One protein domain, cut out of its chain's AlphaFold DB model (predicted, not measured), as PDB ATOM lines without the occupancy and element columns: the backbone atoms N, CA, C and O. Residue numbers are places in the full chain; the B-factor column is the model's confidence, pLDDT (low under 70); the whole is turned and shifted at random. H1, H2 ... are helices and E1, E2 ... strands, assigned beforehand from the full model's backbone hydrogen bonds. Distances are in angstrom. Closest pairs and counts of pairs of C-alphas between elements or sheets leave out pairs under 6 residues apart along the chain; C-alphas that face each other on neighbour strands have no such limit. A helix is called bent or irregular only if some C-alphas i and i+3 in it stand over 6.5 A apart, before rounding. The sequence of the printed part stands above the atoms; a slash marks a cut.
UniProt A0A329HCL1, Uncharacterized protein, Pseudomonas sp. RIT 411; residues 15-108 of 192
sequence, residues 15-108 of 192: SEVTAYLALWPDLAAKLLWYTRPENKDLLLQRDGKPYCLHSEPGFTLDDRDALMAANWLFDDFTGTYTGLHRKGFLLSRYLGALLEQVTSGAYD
ATOM      1  N   SER A  15      32.746  28.866 -33.123       51.84
ATOM      2  CA  SER A  15      31.688  27.858 -33.230       51.84
ATOM      3  C   SER A  15      30.794  27.761 -31.987       51.84
ATOM      4  O   SER A  15      29.583  27.605 -32.131       51.84
ATOM      5  N   GLU A  16      31.345  27.888 -30.779       52.94
ATOM      6  CA  GLU A  16      30.589  27.895 -29.517       52.94
ATOM      7  C   GLU A  16      29.764  29.175 -29.371       52.94
ATOM      8  O   GLU A  16      28.599  29.129 -28.980       52.94
ATOM      9  N   VAL A  17      30.336  30.311 -29.773       63.03
ATOM     10  CA  VAL A  17      29.633  31.597 -29.853       63.03
ATOM     11  C   VAL A  17      28.439  31.517 -30.806       63.03
ATOM     12  O   VAL A  17      27.326  31.916 -30.459       63.03
ATOM     13  N   THR A  18      28.656  30.951 -31.992       64.81
ATOM     14  CA  THR A  18      27.609  30.790 -33.008       64.81
ATOM     15  C   THR A  18      26.503  29.846 -32.525       64.81
ATOM     16  O   THR A  18      25.323  30.153 -32.685       64.81
ATOM     17  N   ALA A  19      26.863  28.732 -31.881       66.12
ATOM     18  CA  ALA A  19      25.900  27.799 -31.298       66.12
ATOM     19  C   ALA A  19      25.081  28.439 -30.165       66.12
ATOM     20  O   ALA A  19      23.877  28.212 -30.079       66.12
ATOM     21  N   TYR A  20      25.708  29.269 -29.327       66.19
ATOM     22  CA  TYR A  20      25.031  29.976 -28.241       66.19
ATOM     23  C   TYR A  20      24.016  31.008 -28.753       66.19
ATOM     24  O   TYR A  20      22.892  31.060 -28.257       66.19
ATOM     25  N   LEU A  21      24.374  31.790 -29.778       76.00
ATOM     26  CA  LEU A  21      23.444  32.725 -30.425       76.00
ATOM     27  C   LEU A  21      22.273  32.007 -31.101       76.00
ATOM     28  O   LEU A  21      21.148  32.500 -31.061       76.00
ATOM     29  N   ALA A  22      22.517  30.831 -31.683       77.50
ATOM     30  CA  ALA A  22      21.484  30.043 -32.350       77.50
ATOM     31  C   ALA A  22      20.379  29.543 -31.400       77.50
ATOM     32  O   ALA A  22      19.298  29.196 -31.871       77.50
ATOM     33  N   LEU A  23      20.610  29.539 -30.078       71.38
ATOM     34  CA  LEU A  23      19.580  29.224 -29.078       71.38
ATOM     35  C   LEU A  23      18.491  30.306 -28.989       71.38
ATOM     36  O   LEU A  23      17.375  30.009 -28.571       71.38
ATOM     37  N   TRP A  24      18.810  31.542 -29.385       86.38
ATOM     38  CA  TRP A  24      17.918  32.701 -29.321       86.38
ATOM     39  C   TRP A  24      18.001  33.514 -30.620       86.38
ATOM     40  O   TRP A  24      18.516  34.633 -30.613       86.38
ATOM     41  N   PRO A  25      17.519  32.971 -31.753       86.50
ATOM     42  CA  PRO A  25      17.775  33.532 -33.080       86.50
ATOM     43  C   PRO A  25      17.258  34.968 -33.244       86.50
ATOM     44  O   PRO A  25      17.948  35.797 -33.834       86.50
ATOM     45  N   ASP A  26      16.103  35.293 -32.659       92.06
ATOM     46  CA  ASP A  26      15.529  36.643 -32.732       92.06
ATOM     47  C   ASP A  26      16.350  37.662 -31.928       92.06
ATOM     48  O   ASP A  26      16.656  38.753 -32.415       92.06
ATOM     49  N   LEU A  27      16.784  37.292 -30.716       90.75
ATOM     50  CA  LEU A  27      17.656  38.140 -29.899       90.75
ATOM     51  C   LEU A  27      19.042  38.279 -30.531       90.75
ATOM     52  O   LEU A  27      19.626  39.359 -30.492       90.75
ATOM     53  N   ALA A  28      19.564  37.211 -31.136       89.56
ATOM     54  CA  ALA A  28      20.832  37.228 -31.851       89.56
ATOM     55  C   ALA A  28      20.777  38.151 -33.073       89.56
ATOM     56  O   ALA A  28      21.699  38.936 -33.281       89.56
ATOM     57  N   ALA A  29      19.691  38.117 -33.849       92.56
ATOM     58  CA  ALA A  29      19.498  39.016 -34.983       92.56
ATOM     59  C   ALA A  29      19.482  40.489 -34.543       92.56
ATOM     60  O   ALA A  29      20.159  41.319 -35.153       92.56
ATOM     61  N   LYS A  30      18.779  40.799 -33.445       94.38
ATOM     62  CA  LYS A  30      18.763  42.139 -32.835       94.38
ATOM     63  C   LYS A  30      20.143  42.544 -32.320       94.38
ATOM     64  O   LYS A  30      20.593  43.650 -32.598       94.38
ATOM     65  N   LEU A  31      20.855  41.643 -31.643       90.75
ATOM     66  CA  LEU A  31      22.213  41.882 -31.150       90.75
ATOM     67  C   LEU A  31      23.194  42.181 -32.298       90.75
ATOM     68  O   LEU A  31      23.942  43.149 -32.225       90.75
ATOM     69  N   LEU A  32      23.154  41.399 -33.379       88.69
ATOM     70  CA  LEU A  32      23.981  41.590 -34.579       88.69
ATOM     71  C   LEU A  32      23.575  42.822 -35.399       88.69
ATOM     72  O   LEU A  32      24.353  43.332 -36.201       88.69
ATOM     73  N   TRP A  33      22.358  43.333 -35.230       91.81
ATOM     74  CA  TRP A  33      21.987  44.605 -35.835       91.81
ATOM     75  C   TRP A  33      22.791  45.765 -35.220       91.81
ATOM     76  O   TRP A  33      23.276  46.623 -35.961       91.81
ATOM     77  N   TYR A  34      23.043  45.747 -33.905       88.88
ATOM     78  CA  TYR A  34      23.871  46.749 -33.216       88.88
ATOM     79  C   TYR A  34      25.345  46.745 -33.642       88.88
ATOM     80  O   TYR A  34      26.028  47.755 -33.486       88.88
ATOM     81  N   THR A  35      25.850  45.631 -34.178       84.62
ATOM     82  CA  THR A  35      27.267  45.487 -34.556       84.62
ATOM     83  C   THR A  35      27.598  46.110 -35.907       84.62
ATOM     84  O   THR A  35      28.768  46.160 -36.288       84.62
ATOM     85  N   ARG A  36      26.590  46.569 -36.655       86.06
ATOM     86  CA  ARG A  36      26.793  47.193 -37.964       86.06
ATOM     87  C   ARG A  36      27.398  48.595 -37.807       86.06
ATOM     88  O   ARG A  36      26.980  49.324 -36.903       86.06
ATOM     89  N   PRO A  37      28.337  49.014 -38.676       82.00
ATOM     90  CA  PRO A  37      29.017  50.306 -38.555       82.00
ATOM     91  C   PRO A  37      28.077  51.514 -38.438       82.00
ATOM     92  O   PRO A  37      28.365  52.448 -37.688       82.00
ATOM     93  N   GLU A  38      26.947  51.489 -39.143       85.31
ATOM     94  CA  GLU A  38      25.918  52.531 -39.131       85.31
ATOM     95  C   GLU A  38      25.148  52.635 -37.802       85.31
ATOM     96  O   GLU A  38      24.573  53.681 -37.513       85.31
ATOM     97  N   ASN A  39      25.179  51.590 -36.970       86.75
ATOM     98  CA  ASN A  39      24.430  51.499 -35.714       86.75
ATOM     99  C   ASN A  39      25.320  51.620 -34.471       86.75
ATOM    100  O   ASN A  39      24.817  51.543 -33.350       86.75
ATOM    101  N   LYS A  40      26.631  51.828 -34.644       76.19
ATOM    102  CA  LYS A  40      27.621  51.824 -33.552       76.19
ATOM    103  C   LYS A  40      27.276  52.772 -32.395       76.19
ATOM    104  O   LYS A  40      27.537  52.451 -31.245       76.19
ATOM    105  N   ASP A  41      26.631  53.906 -32.677       83.62
ATOM    106  CA  ASP A  41      26.256  54.906 -31.662       83.62
ATOM    107  C   ASP A  41      25.116  54.425 -30.740       83.62
ATOM    108  O   ASP A  41      24.784  55.078 -29.743       83.62
ATOM    109  N   LEU A  42      24.496  53.290 -31.075       88.00
ATOM    110  CA  LEU A  42      23.465  52.611 -30.295       88.00
ATOM    111  C   LEU A  42      24.021  51.426 -29.492       88.00
ATOM    112  O   LEU A  42      23.316  50.919 -28.618       88.00
ATOM    113  N   LEU A  43      25.268  51.019 -29.752       87.50
ATOM    114  CA  LEU A  43      26.003  50.005 -29.003       87.50
ATOM    115  C   LEU A  43      27.088  50.671 -28.159       87.50
ATOM    116  O   LEU A  43      28.222  50.875 -28.583       87.50
ATOM    117  N   LEU A  44      26.721  51.022 -26.936       83.88
ATOM    118  CA  LEU A  44      27.605  51.692 -25.997       83.88
ATOM    119  C   LEU A  44      28.235  50.685 -25.032       83.88
ATOM    120  O   LEU A  44      27.869  49.511 -24.978       83.88
ATOM    121  N   GLN A  45      29.167  51.170 -24.220       77.50
ATOM    122  CA  GLN A  45      29.717  50.420 -23.098       77.50
ATOM    123  C   GLN A  45      29.386  51.131 -21.794       77.50
ATOM    124  O   GLN A  45      29.588  52.340 -21.658       77.50
ATOM    125  N   ARG A  46      28.898  50.374 -20.812       73.81
ATOM    126  CA  ARG A  46      28.655  50.864 -19.453       73.81
ATOM    127  C   ARG A  46      29.177  49.833 -18.466       73.81
ATOM    128  O   ARG A  46      28.811  48.668 -18.539       73.81
ATOM    129  N   ASP A  47      30.087  50.247 -17.589       67.94
ATOM    130  CA  ASP A  47      30.721  49.366 -16.595       67.94
ATOM    131  C   ASP A  47      31.299  48.062 -17.197       67.94
ATOM    132  O   ASP A  47      31.182  46.984 -16.614       67.94
ATOM    133  N   GLY A  48      31.893  48.152 -18.396       66.62
ATOM    134  CA  GLY A  48      32.484  47.013 -19.118       66.62
ATOM    135  C   GLY A  48      31.493  46.016 -19.708       66.62
ATOM    136  O   GLY A  48      31.869  44.913 -20.110       66.62
ATOM    137  N   LYS A  49      30.216  46.391 -19.757       76.62
ATOM    138  CA  LYS A  49      29.136  45.581 -20.307       76.62
ATOM    139  C   LYS A  49      28.523  46.252 -21.540       76.62
ATOM    140  O   LYS A  49      28.521  47.488 -21.610       76.62
ATOM    141  N   PRO A  50      27.985  45.461 -22.486       85.00
ATOM    142  CA  PRO A  50      27.315  46.012 -23.654       85.00
ATOM    143  C   PRO A  50      26.054  46.745 -23.229       85.00
ATOM    144  O   PRO A  50      25.199  46.170 -22.560       85.00
ATOM    145  N   TYR A  51      25.935  48.006 -23.617       87.19
ATOM    146  CA  TYR A  51      24.749  48.809 -23.378       87.19
ATOM    147  C   TYR A  51      24.066  49.110 -24.710       87.19
ATOM    148  O   TYR A  51      24.524  49.956 -25.478       87.19
ATOM    149  N   CYS A  52      22.981  48.391 -24.984       90.81
ATOM    150  CA  CYS A  52      22.235  48.501 -26.231       90.81
ATOM    151  C   CYS A  52      21.068  49.469 -26.045       90.81
ATOM    152  O   CYS A  52      20.148  49.201 -25.270       90.81
ATOM    153  N   LEU A  53      21.105  50.597 -26.749       91.06
ATOM    154  CA  LEU A  53      20.029  51.585 -26.720       91.06
ATOM    155  C   LEU A  53      18.802  51.085 -27.469       91.06
ATOM    156  O   LEU A  53      18.943  50.490 -28.533       91.06
ATOM    157  N   HIS A  54      17.603  51.374 -26.967       91.81
ATOM    158  CA  HIS A  54      16.394  50.899 -27.626       91.81
ATOM    159  C   HIS A  54      16.248  51.444 -29.040       91.81
ATOM    160  O   HIS A  54      16.441  52.635 -29.297       91.81
ATOM    161  N   SER A  55      15.864  50.550 -29.938       91.25
ATOM    162  CA  SER A  55      15.591  50.840 -31.336       91.25
ATOM    163  C   SER A  55      14.620  49.791 -31.864       91.25
ATOM    164  O   SER A  55      14.747  48.626 -31.507       91.25
ATOM    165  N   GLU A  56      13.670  50.177 -32.716       89.19
ATOM    166  CA  GLU A  56      12.728  49.233 -33.342       89.19
ATOM    167  C   GLU A  56      13.413  48.048 -34.055       89.19
ATOM    168  O   GLU A  56      13.006  46.913 -33.818       89.19
ATOM    169  N   PRO A  57      14.459  48.253 -34.882       91.12
ATOM    170  CA  PRO A  57      15.218  47.147 -35.480       91.12
ATOM    171  C   PRO A  57      16.189  46.440 -34.512       91.12
ATOM    172  O   PRO A  57      16.762  45.414 -34.875       91.12
ATOM    173  N   GLY A  58      16.399  46.995 -33.316       91.94
ATOM    174  CA  GLY A  58      17.239  46.439 -32.257       91.94
ATOM    175  C   GLY A  58      16.393  45.883 -31.111       91.94
ATOM    176  O   GLY A  58      15.365  45.246 -31.331       91.94
ATOM    177  N   PHE A  59      16.835  46.114 -29.876       94.00
ATOM    178  CA  PHE A  59      16.069  45.763 -28.686       94.00
ATOM    179  C   PHE A  59      15.018  46.828 -28.359       94.00
ATOM    180  O   PHE A  59      15.291  48.031 -28.395       94.00
ATOM    181  N   THR A  60      13.829  46.383 -27.972       92.25
ATOM    182  CA  THR A  60      12.717  47.209 -27.490       92.25
ATOM    183  C   THR A  60      12.323  46.800 -26.072       92.25
ATOM    184  O   THR A  60      12.820  45.818 -25.530       92.25
ATOM    185  N   LEU A  61      11.401  47.543 -25.452       88.25
ATOM    186  CA  LEU A  61      10.893  47.228 -24.108       88.25
ATOM    187  C   LEU A  61      10.355  45.795 -23.992       88.25
ATOM    188  O   LEU A  61      10.512  45.161 -22.949       88.25
ATOM    189  N   ASP A  62       9.765  45.289 -25.072       90.75
ATOM    190  CA  ASP A  62       9.114  43.981 -25.115       90.75
ATOM    191  C   ASP A  62      10.126  42.822 -25.093       90.75
ATOM    192  O   ASP A  62       9.779  41.695 -24.748       90.75
ATOM    193  N   ASP A  63      11.401  43.094 -25.393       92.00
ATOM    194  CA  ASP A  63      12.463  42.082 -25.379       92.00
ATOM    195  C   ASP A  63      12.957  41.742 -23.974       92.00
ATOM    196  O   ASP A  63      13.730  40.797 -23.806       92.00
ATOM    197  N   ARG A  64      12.529  42.489 -22.953       88.81
ATOM    198  CA  ARG A  64      13.002  42.333 -21.574       88.81
ATOM    199  C   ARG A  64      12.884  40.892 -21.079       88.81
ATOM    200  O   ARG A  64      13.856  40.333 -20.577       88.81
ATOM    201  N   ASP A  65      11.708  40.289 -21.222       86.81
ATOM    202  CA  ASP A  65      11.447  38.950 -20.692       86.81
ATOM    203  C   ASP A  65      12.225  37.875 -21.462       86.81
ATOM    204  O   ASP A  65      12.757  36.943 -20.855       86.81
ATOM    205  N   ALA A  66      12.389  38.048 -22.776       87.88
ATOM    206  CA  ALA A  66      13.215  37.172 -23.602       87.88
ATOM    207  C   ALA A  66      14.709  37.291 -23.243       87.88
ATOM    208  O   ALA A  66      15.396  36.281 -23.098       87.88
ATOM    209  N   LEU A  67      15.210  38.510 -23.020       86.62
ATOM    210  CA  LEU A  67      16.586  38.757 -22.583       86.62
ATOM    211  C   LEU A  67      16.858  38.193 -21.183       86.62
ATOM    212  O   LEU A  67      17.954  37.688 -20.934       86.62
ATOM    213  N   MET A  68      15.880  38.240 -20.271       79.19
ATOM    214  CA  MET A  68      15.977  37.558 -18.976       79.19
ATOM    215  C   MET A  68      16.003  36.038 -19.143       79.19
ATOM    216  O   MET A  68      16.870  35.388 -18.564       79.19
ATOM    217  N   ALA A  69      15.110  35.464 -19.956       77.75
ATOM    218  CA  ALA A  69      15.057  34.020 -20.203       77.75
ATOM    219  C   ALA A  69      16.355  33.486 -20.836       77.75
ATOM    220  O   ALA A  69      16.799  32.382 -20.519       77.75
ATOM    221  N   ALA A  70      17.002  34.295 -21.675       76.00
ATOM    222  CA  ALA A  70      18.300  33.991 -22.266       76.00
ATOM    223  C   ALA A  70      19.487  34.166 -21.296       76.00
ATOM    224  O   ALA A  70      20.608  33.778 -21.628       76.00
ATOM    225  N   ASN A  71      19.273  34.736 -20.101       74.69
ATOM    226  CA  ASN A  71      20.318  35.237 -19.192       74.69
ATOM    227  C   ASN A  71      21.243  36.281 -19.852       74.69
ATOM    228  O   ASN A  71      22.436  36.380 -19.549       74.69
ATOM    229  N   TRP A  72      20.701  37.052 -20.795       84.00
ATOM    230  CA  TRP A  72      21.407  38.109 -21.519       84.00
ATOM    231  C   TRP A  72      21.240  39.465 -20.846       84.00
ATOM    232  O   TRP A  72      22.131  40.301 -20.967       84.00
ATOM    233  N   LEU A  73      20.142  39.682 -20.118       82.50
ATOM    234  CA  LEU A  73      19.894  40.917 -19.381       82.50
ATOM    235  C   LEU A  73      20.713  40.953 -18.086       82.50
ATOM    236  O   LEU A  73      20.548  40.098 -17.219       82.50
ATOM    237  N   PHE A  74      21.576  41.956 -17.946       77.94
ATOM    238  CA  PHE A  74      22.232  42.264 -16.676       77.94
ATOM    239  C   PHE A  74      21.438  43.309 -15.888       77.94
ATOM    240  O   PHE A  74      21.220  43.130 -14.695       77.94
ATOM    241  N   ASP A  75      21.022  44.391 -16.548       77.62
ATOM    242  CA  ASP A  75      20.213  45.439 -15.930       77.62
ATOM    243  C   ASP A  75      19.346  46.157 -16.973       77.62
ATOM    244  O   ASP A  75      19.670  46.218 -18.165       77.62
ATOM    245  N   ASP A  76      18.233  46.701 -16.504       80.88
ATOM    246  CA  ASP A  76      17.168  47.291 -17.294       80.88
ATOM    247  C   ASP A  76      17.042  48.790 -16.982       80.88
ATOM    248  O   ASP A  76      16.560  49.201 -15.925       80.88
ATOM    249  N   PHE A  77      17.439  49.630 -17.942       72.00
ATOM    250  CA  PHE A  77      17.398  51.088 -17.806       72.00
ATOM    251  C   PHE A  77      16.111  51.701 -18.378       72.00
ATOM    252  O   PHE A  77      16.085  52.862 -18.793       72.00
ATOM    253  N   THR A  78      15.013  50.942 -18.400       67.50
ATOM    254  CA  THR A  78      13.692  51.428 -18.825       67.50
ATOM    255  C   THR A  78      13.022  52.368 -17.828       67.50
ATOM    256  O   THR A  78      12.283  53.259 -18.253       67.50
ATOM    257  N   GLY A  79      13.293  52.200 -16.527       51.59
ATOM    258  CA  GLY A  79      12.614  52.914 -15.436       51.59
ATOM    259  C   GLY A  79      13.381  54.083 -14.799       51.59
ATOM    260  O   GLY A  79      12.780  54.881 -14.080       51.59
ATOM    261  N   THR A  80      14.689  54.231 -15.034       49.47
ATOM    262  CA  THR A  80      15.522  55.256 -14.372       49.47
ATOM    263  C   THR A  80      15.526  56.574 -15.153       49.47
ATOM    264  O   THR A  80      16.421  56.884 -15.936       49.47
ATOM    265  N   TYR A  81      14.479  57.370 -14.929       43.09
ATOM    266  CA  TYR A  81      14.302  58.710 -15.486       43.09
ATOM    267  C   TYR A  81      15.236  59.724 -14.800       43.09
ATOM    268  O   TYR A  81      14.927  60.270 -13.745       43.09
ATOM    269  N   THR A  82      16.362  60.043 -15.429       41.88
ATOM    270  CA  THR A  82      16.940  61.394 -15.379       41.88
ATOM    271  C   THR A  82      17.319  61.742 -16.814       41.88
ATOM    272  O   THR A  82      17.845  60.895 -17.532       41.88
ATOM    273  N   GLY A  83      16.989  62.950 -17.284       43.53
ATOM    274  CA  GLY A  83      17.041  63.366 -18.699       43.53
ATOM    275  C   GLY A  83      18.413  63.337 -19.398       43.53
ATOM    276  O   GLY A  83      18.573  63.972 -20.433       43.53
ATOM    277  N   LEU A  84      19.394  62.620 -18.847       48.31
ATOM    278  CA  LEU A  84      20.732  62.396 -19.388       48.31
ATOM    279  C   LEU A  84      20.954  60.980 -19.955       48.31
ATOM    280  O   LEU A  84      21.947  60.776 -20.651       48.31
ATOM    281  N   HIS A  85      20.068  60.005 -19.707       53.00
ATOM    282  CA  HIS A  85      20.277  58.615 -20.141       53.00
ATOM    283  C   HIS A  85      19.256  58.164 -21.198       53.00
ATOM    284  O   HIS A  85      18.046  58.216 -20.988       53.00
ATOM    285  N   ARG A  86      19.750  57.705 -22.357       67.19
ATOM    286  CA  ARG A  86      18.935  57.071 -23.409       67.19
ATOM    287  C   ARG A  86      18.503  55.677 -22.938       67.19
ATOM    288  O   ARG A  86      19.345  54.968 -22.396       67.19
ATOM    289  N   LYS A  87      17.232  55.294 -23.141       82.25
ATOM    290  CA  LYS A  87      16.684  53.984 -22.728       82.25
ATOM    291  C   LYS A  87      17.441  52.838 -23.403       82.25
ATOM    292  O   LYS A  87      17.737  52.940 -24.593       82.25
ATOM    293  N   GLY A  88      17.709  51.765 -22.672       86.94
ATOM    294  CA  GLY A  88      18.425  50.610 -23.200       86.94
ATOM    295  C   GLY A  88      18.550  49.470 -22.199       86.94
ATOM    296  O   GLY A  88      18.195  49.613 -21.026       86.94
ATOM    297  N   PHE A  89      19.130  48.370 -22.661       88.50
ATOM    298  CA  PHE A  89      19.485  47.229 -21.828       88.50
ATOM    299  C   PHE A  89      20.986  47.149 -21.636       88.50
ATOM    300  O   PHE A  89      21.767  47.259 -22.585       88.50
ATOM    301  N   LEU A  90      21.387  46.926 -20.391       86.62
ATOM    302  CA  LEU A  90      22.739  46.527 -20.067       86.62
ATOM    303  C   LEU A  90      22.792  45.012 -20.100       86.62
ATOM    304  O   LEU A  90      22.080  44.335 -19.360       86.62
ATOM    305  N   LEU A  91      23.615  44.484 -20.990       86.81
ATOM    306  CA  LEU A  91      23.697  43.063 -21.255       86.81
ATOM    307  C   LEU A  91      24.781  42.399 -20.409       86.81
ATOM    308  O   LEU A  91      25.652  43.050 -19.827       86.81
ATOM    309  N   SER A  92      24.727  41.076 -20.319       76.94
ATOM    310  CA  SER A  92      25.712  40.293 -19.587       76.94
ATOM    311  C   SER A  92      27.119  40.492 -20.165       76.94
ATOM    312  O   SER A  92      27.320  40.720 -21.359       76.94
ATOM    313  N   ARG A  93      28.131  40.382 -19.297       68.50
ATOM    314  CA  ARG A  93      29.542  40.522 -19.690       68.50
ATOM    315  C   ARG A  93      29.950  39.489 -20.746       68.50
ATOM    316  O   ARG A  93      30.761  39.802 -21.604       68.50
ATOM    317  N   TYR A  94      29.348  38.299 -20.708       68.00
ATOM    318  CA  TYR A  94      29.603  37.217 -21.661       68.00
ATOM    319  C   TYR A  94      29.330  37.637 -23.113       68.00
ATOM    320  O   TYR A  94      30.111  37.323 -24.008       68.00
ATOM    321  N   LEU A  95      28.278  38.430 -23.338       76.12
ATOM    322  CA  LEU A  95      27.956  38.949 -24.666       76.12
ATOM    323  C   LEU A  95      28.975  39.971 -25.169       76.12
ATOM    324  O   LEU A  95      29.065  40.193 -26.368       76.12
ATOM    325  N   GLY A  96      29.771  40.577 -24.290       73.81
ATOM    326  CA  GLY A  96      30.811  41.499 -24.717       73.81
ATOM    327  C   GLY A  96      31.943  40.807 -25.478       73.81
ATOM    328  O   GLY A  96      32.317  41.280 -26.546       73.81
ATOM    329  N   ALA A  97      32.439  39.666 -24.986       66.31
ATOM    330  CA  ALA A  97      33.502  38.907 -25.658       66.31
ATOM    331  C   ALA A  97      33.046  38.416 -27.038       66.31
ATOM    332  O   ALA A  97      33.787  38.459 -28.015       66.31
ATOM    333  N   LEU A  98      31.777  38.020 -27.111       73.56
ATOM    334  CA  LEU A  98      31.097  37.677 -28.348       73.56
ATOM    335  C   LEU A  98      31.031  38.867 -29.312       73.56
ATOM    336  O   LEU A  98      31.396  38.727 -30.476       73.56
ATOM    337  N   LEU A  99      30.587  40.034 -28.833       78.19
ATOM    338  CA  LEU A  99      30.465  41.251 -29.638       78.19
ATOM    339  C   LEU A  99      31.808  41.692 -30.222       78.19
ATOM    340  O   LEU A  99      31.853  42.123 -31.370       78.19
ATOM    341  N   GLU A 100      32.904  41.548 -29.481       73.88
ATOM    342  CA  GLU A 100      34.247  41.852 -29.983       73.88
ATOM    343  C   GLU A 100      34.637  40.964 -31.174       73.88
ATOM    344  O   GLU A 100      35.131  41.474 -32.183       73.88
ATOM    345  N   GLN A 101      34.320  39.664 -31.117       69.88
ATOM    346  CA  GLN A 101      34.563  38.738 -32.228       69.88
ATOM    347  C   GLN A 101      33.742  39.093 -33.478       69.88
ATOM    348  O   GLN A 101      34.268  39.050 -34.589       69.88
ATOM    349  N   VAL A 102      32.463  39.458 -33.323       72.38
ATOM    350  CA  VAL A 102      31.564  39.708 -34.471       72.38
ATOM    351  C   VAL A 102      31.640  41.131 -35.032       72.38
ATOM    352  O   VAL A 102      31.190  41.374 -36.148       72.38
ATOM    353  N   THR A 103      32.212  42.077 -34.287       67.19
ATOM    354  CA  THR A 103      32.366  43.479 -34.723       67.19
ATOM    355  C   THR A 103      33.711  43.764 -35.385       67.19
ATOM    356  O   THR A 103      33.985  44.920 -35.711       67.19
ATOM    357  N   SER A 104      34.569  42.751 -35.565       62.31
ATOM    358  CA  SER A 104      35.948  42.925 -36.049       62.31
ATOM    359  C   SER A 104      36.707  44.019 -35.276       62.31
ATOM    360  O   SER A 104      37.476  44.781 -35.862       62.31
ATOM    361  N   GLY A 105      36.447  44.136 -33.967       57.69
ATOM    362  CA  GLY A 105      37.054  45.138 -33.084       57.69
ATOM    363  C   GLY A 105      36.344  46.498 -33.004       57.69
ATOM    364  O   GLY A 105      36.835  47.378 -32.301       57.69
ATOM    365  N   ALA A 106      35.198  46.710 -33.668       58.31
ATOM    366  CA  ALA A 106      34.423  47.951 -33.501       58.31
ATOM    367  C   ALA A 106      33.733  48.051 -32.123       58.31
ATOM    368  O   ALA A 106      33.408  49.151 -31.675       58.31
ATOM    369  N   TYR A 107      33.548  46.919 -31.436       64.31
ATOM    370  CA  TYR A 107      33.182  46.840 -30.027       64.31
ATOM    371  C   TYR A 107      34.344  46.231 -29.236       64.31
ATOM    372  O   TYR A 107      34.644  45.050 -29.371       64.31
ATOM    373  N   ASP A 108      34.998  47.036 -28.402       64.12
ATOM    374  CA  ASP A 108      36.206  46.625 -27.679       64.12
ATOM    375  C   ASP A 108      35.868  46.133 -26.263       64.12
ATOM    376  O   ASP A 108      35.889  46.902 -25.293       64.12
TER     377      ASP A 108
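What this domain is: This is residues 15 to 108 of the 192 residues of an uncharacterized protein of Pseudomonas sp. RIT 411 (UniProt A0A329HCL1). A small, twisted sheet of four antiparallel strands has H4 covering its E3 and E4 half and H5 its E1 and E2 half on the same face, with H2 set between these two helices. H1 makes one end of the long axis and the loop between E3 and E4 the other, while H3 sits by the start of E1. The printed part has 94 residues, with five named helices and four named strands in the order H1 H2 H3 E1 E2 H4 E3 E4 H5; the sheet order is E1 E2 E4 E3 and the class is mixed, helices and strands. It is compact, with a radius of gyration of the C-alphas of 12.3 A, and spans 41 by 27 by 24 A.

How they stand to each other: The sheet holds E1, residues 43 to 46, E2, 49 to 53, E4, 88 to 91, and E3, 73 to 76. The hairpin E1 and E2 has N 44 and O 51 at 2.8 A. Between E2 and E4, N 91 and O 50 are 2.8 A apart. The hairpin E3 and E4 has N 90 and O 75 at 2.9 A. H4, residues 61 to 69, lies over E4 and E3 at a height over the sheet of 9.2 A; its closest C-alphas to E3 are those of Leu 67 and Leu 73, 5.1 A. E2, H4 and E3 form a split strand-helix-strand unit, E4 lying between the two strands, with a right-handed crossover. H5, residues 93 to 102, is on the same face as H4, at a height of 9.9 A; the closest C-alphas of E2 and H5 are those of Lys 49 and Arg 93, 5.1 A. H2, residues 25 to 34, is the hub and only just touches H4, with 3 pairs of C-alphas within 8 A, the closest Leu 27 and Leu 67 at 7.4 A. H2 and H4 make two layers with the sheet, helices on one of its faces. H1, residues 15 to 22, and H2 only just touch, only at the corner, with 3 pairs of C-alphas within 8 A, the closest Leu 21 and Ala 28 at 5.4 A. H3, residues 37 to 42, only grazes the sheet with residues 40 to 42. Each O i to N i+4 pair is within hydrogen-bond range in H1 and H2, against 0 of 2 in H3, with 1 of 3 O i to N i+3 pairs, 3 of 5 in H4 and 4 of 6 in H5.

Where its parts are: H1 begins at C-alpha 15, (31.688, 27.858, -33.230), and is 10.5 A long. H2 is 14.6 A, H4 14.4 A, H5 14.9 A and E2 12.7 A long. H3 and H4 are irregular: C-alphas 38 and 41 are 7.8 A apart, and C-alphas 62 and 65 are 7.1 A apart. H5 ends at C-alpha 102, (31.564, 39.708, -34.471).

The domain as a whole: The C-alphas farthest apart, those of Ser 15 and Gly 83, are 41.1 A apart. The printed part has no cut, and the link from E3 to E4, 11 residues, is long. The mean pLDDT of the printed part is 77.2, and 27 residues are under 70, among them 15 to 20, 78 to 86 and 103 to 108.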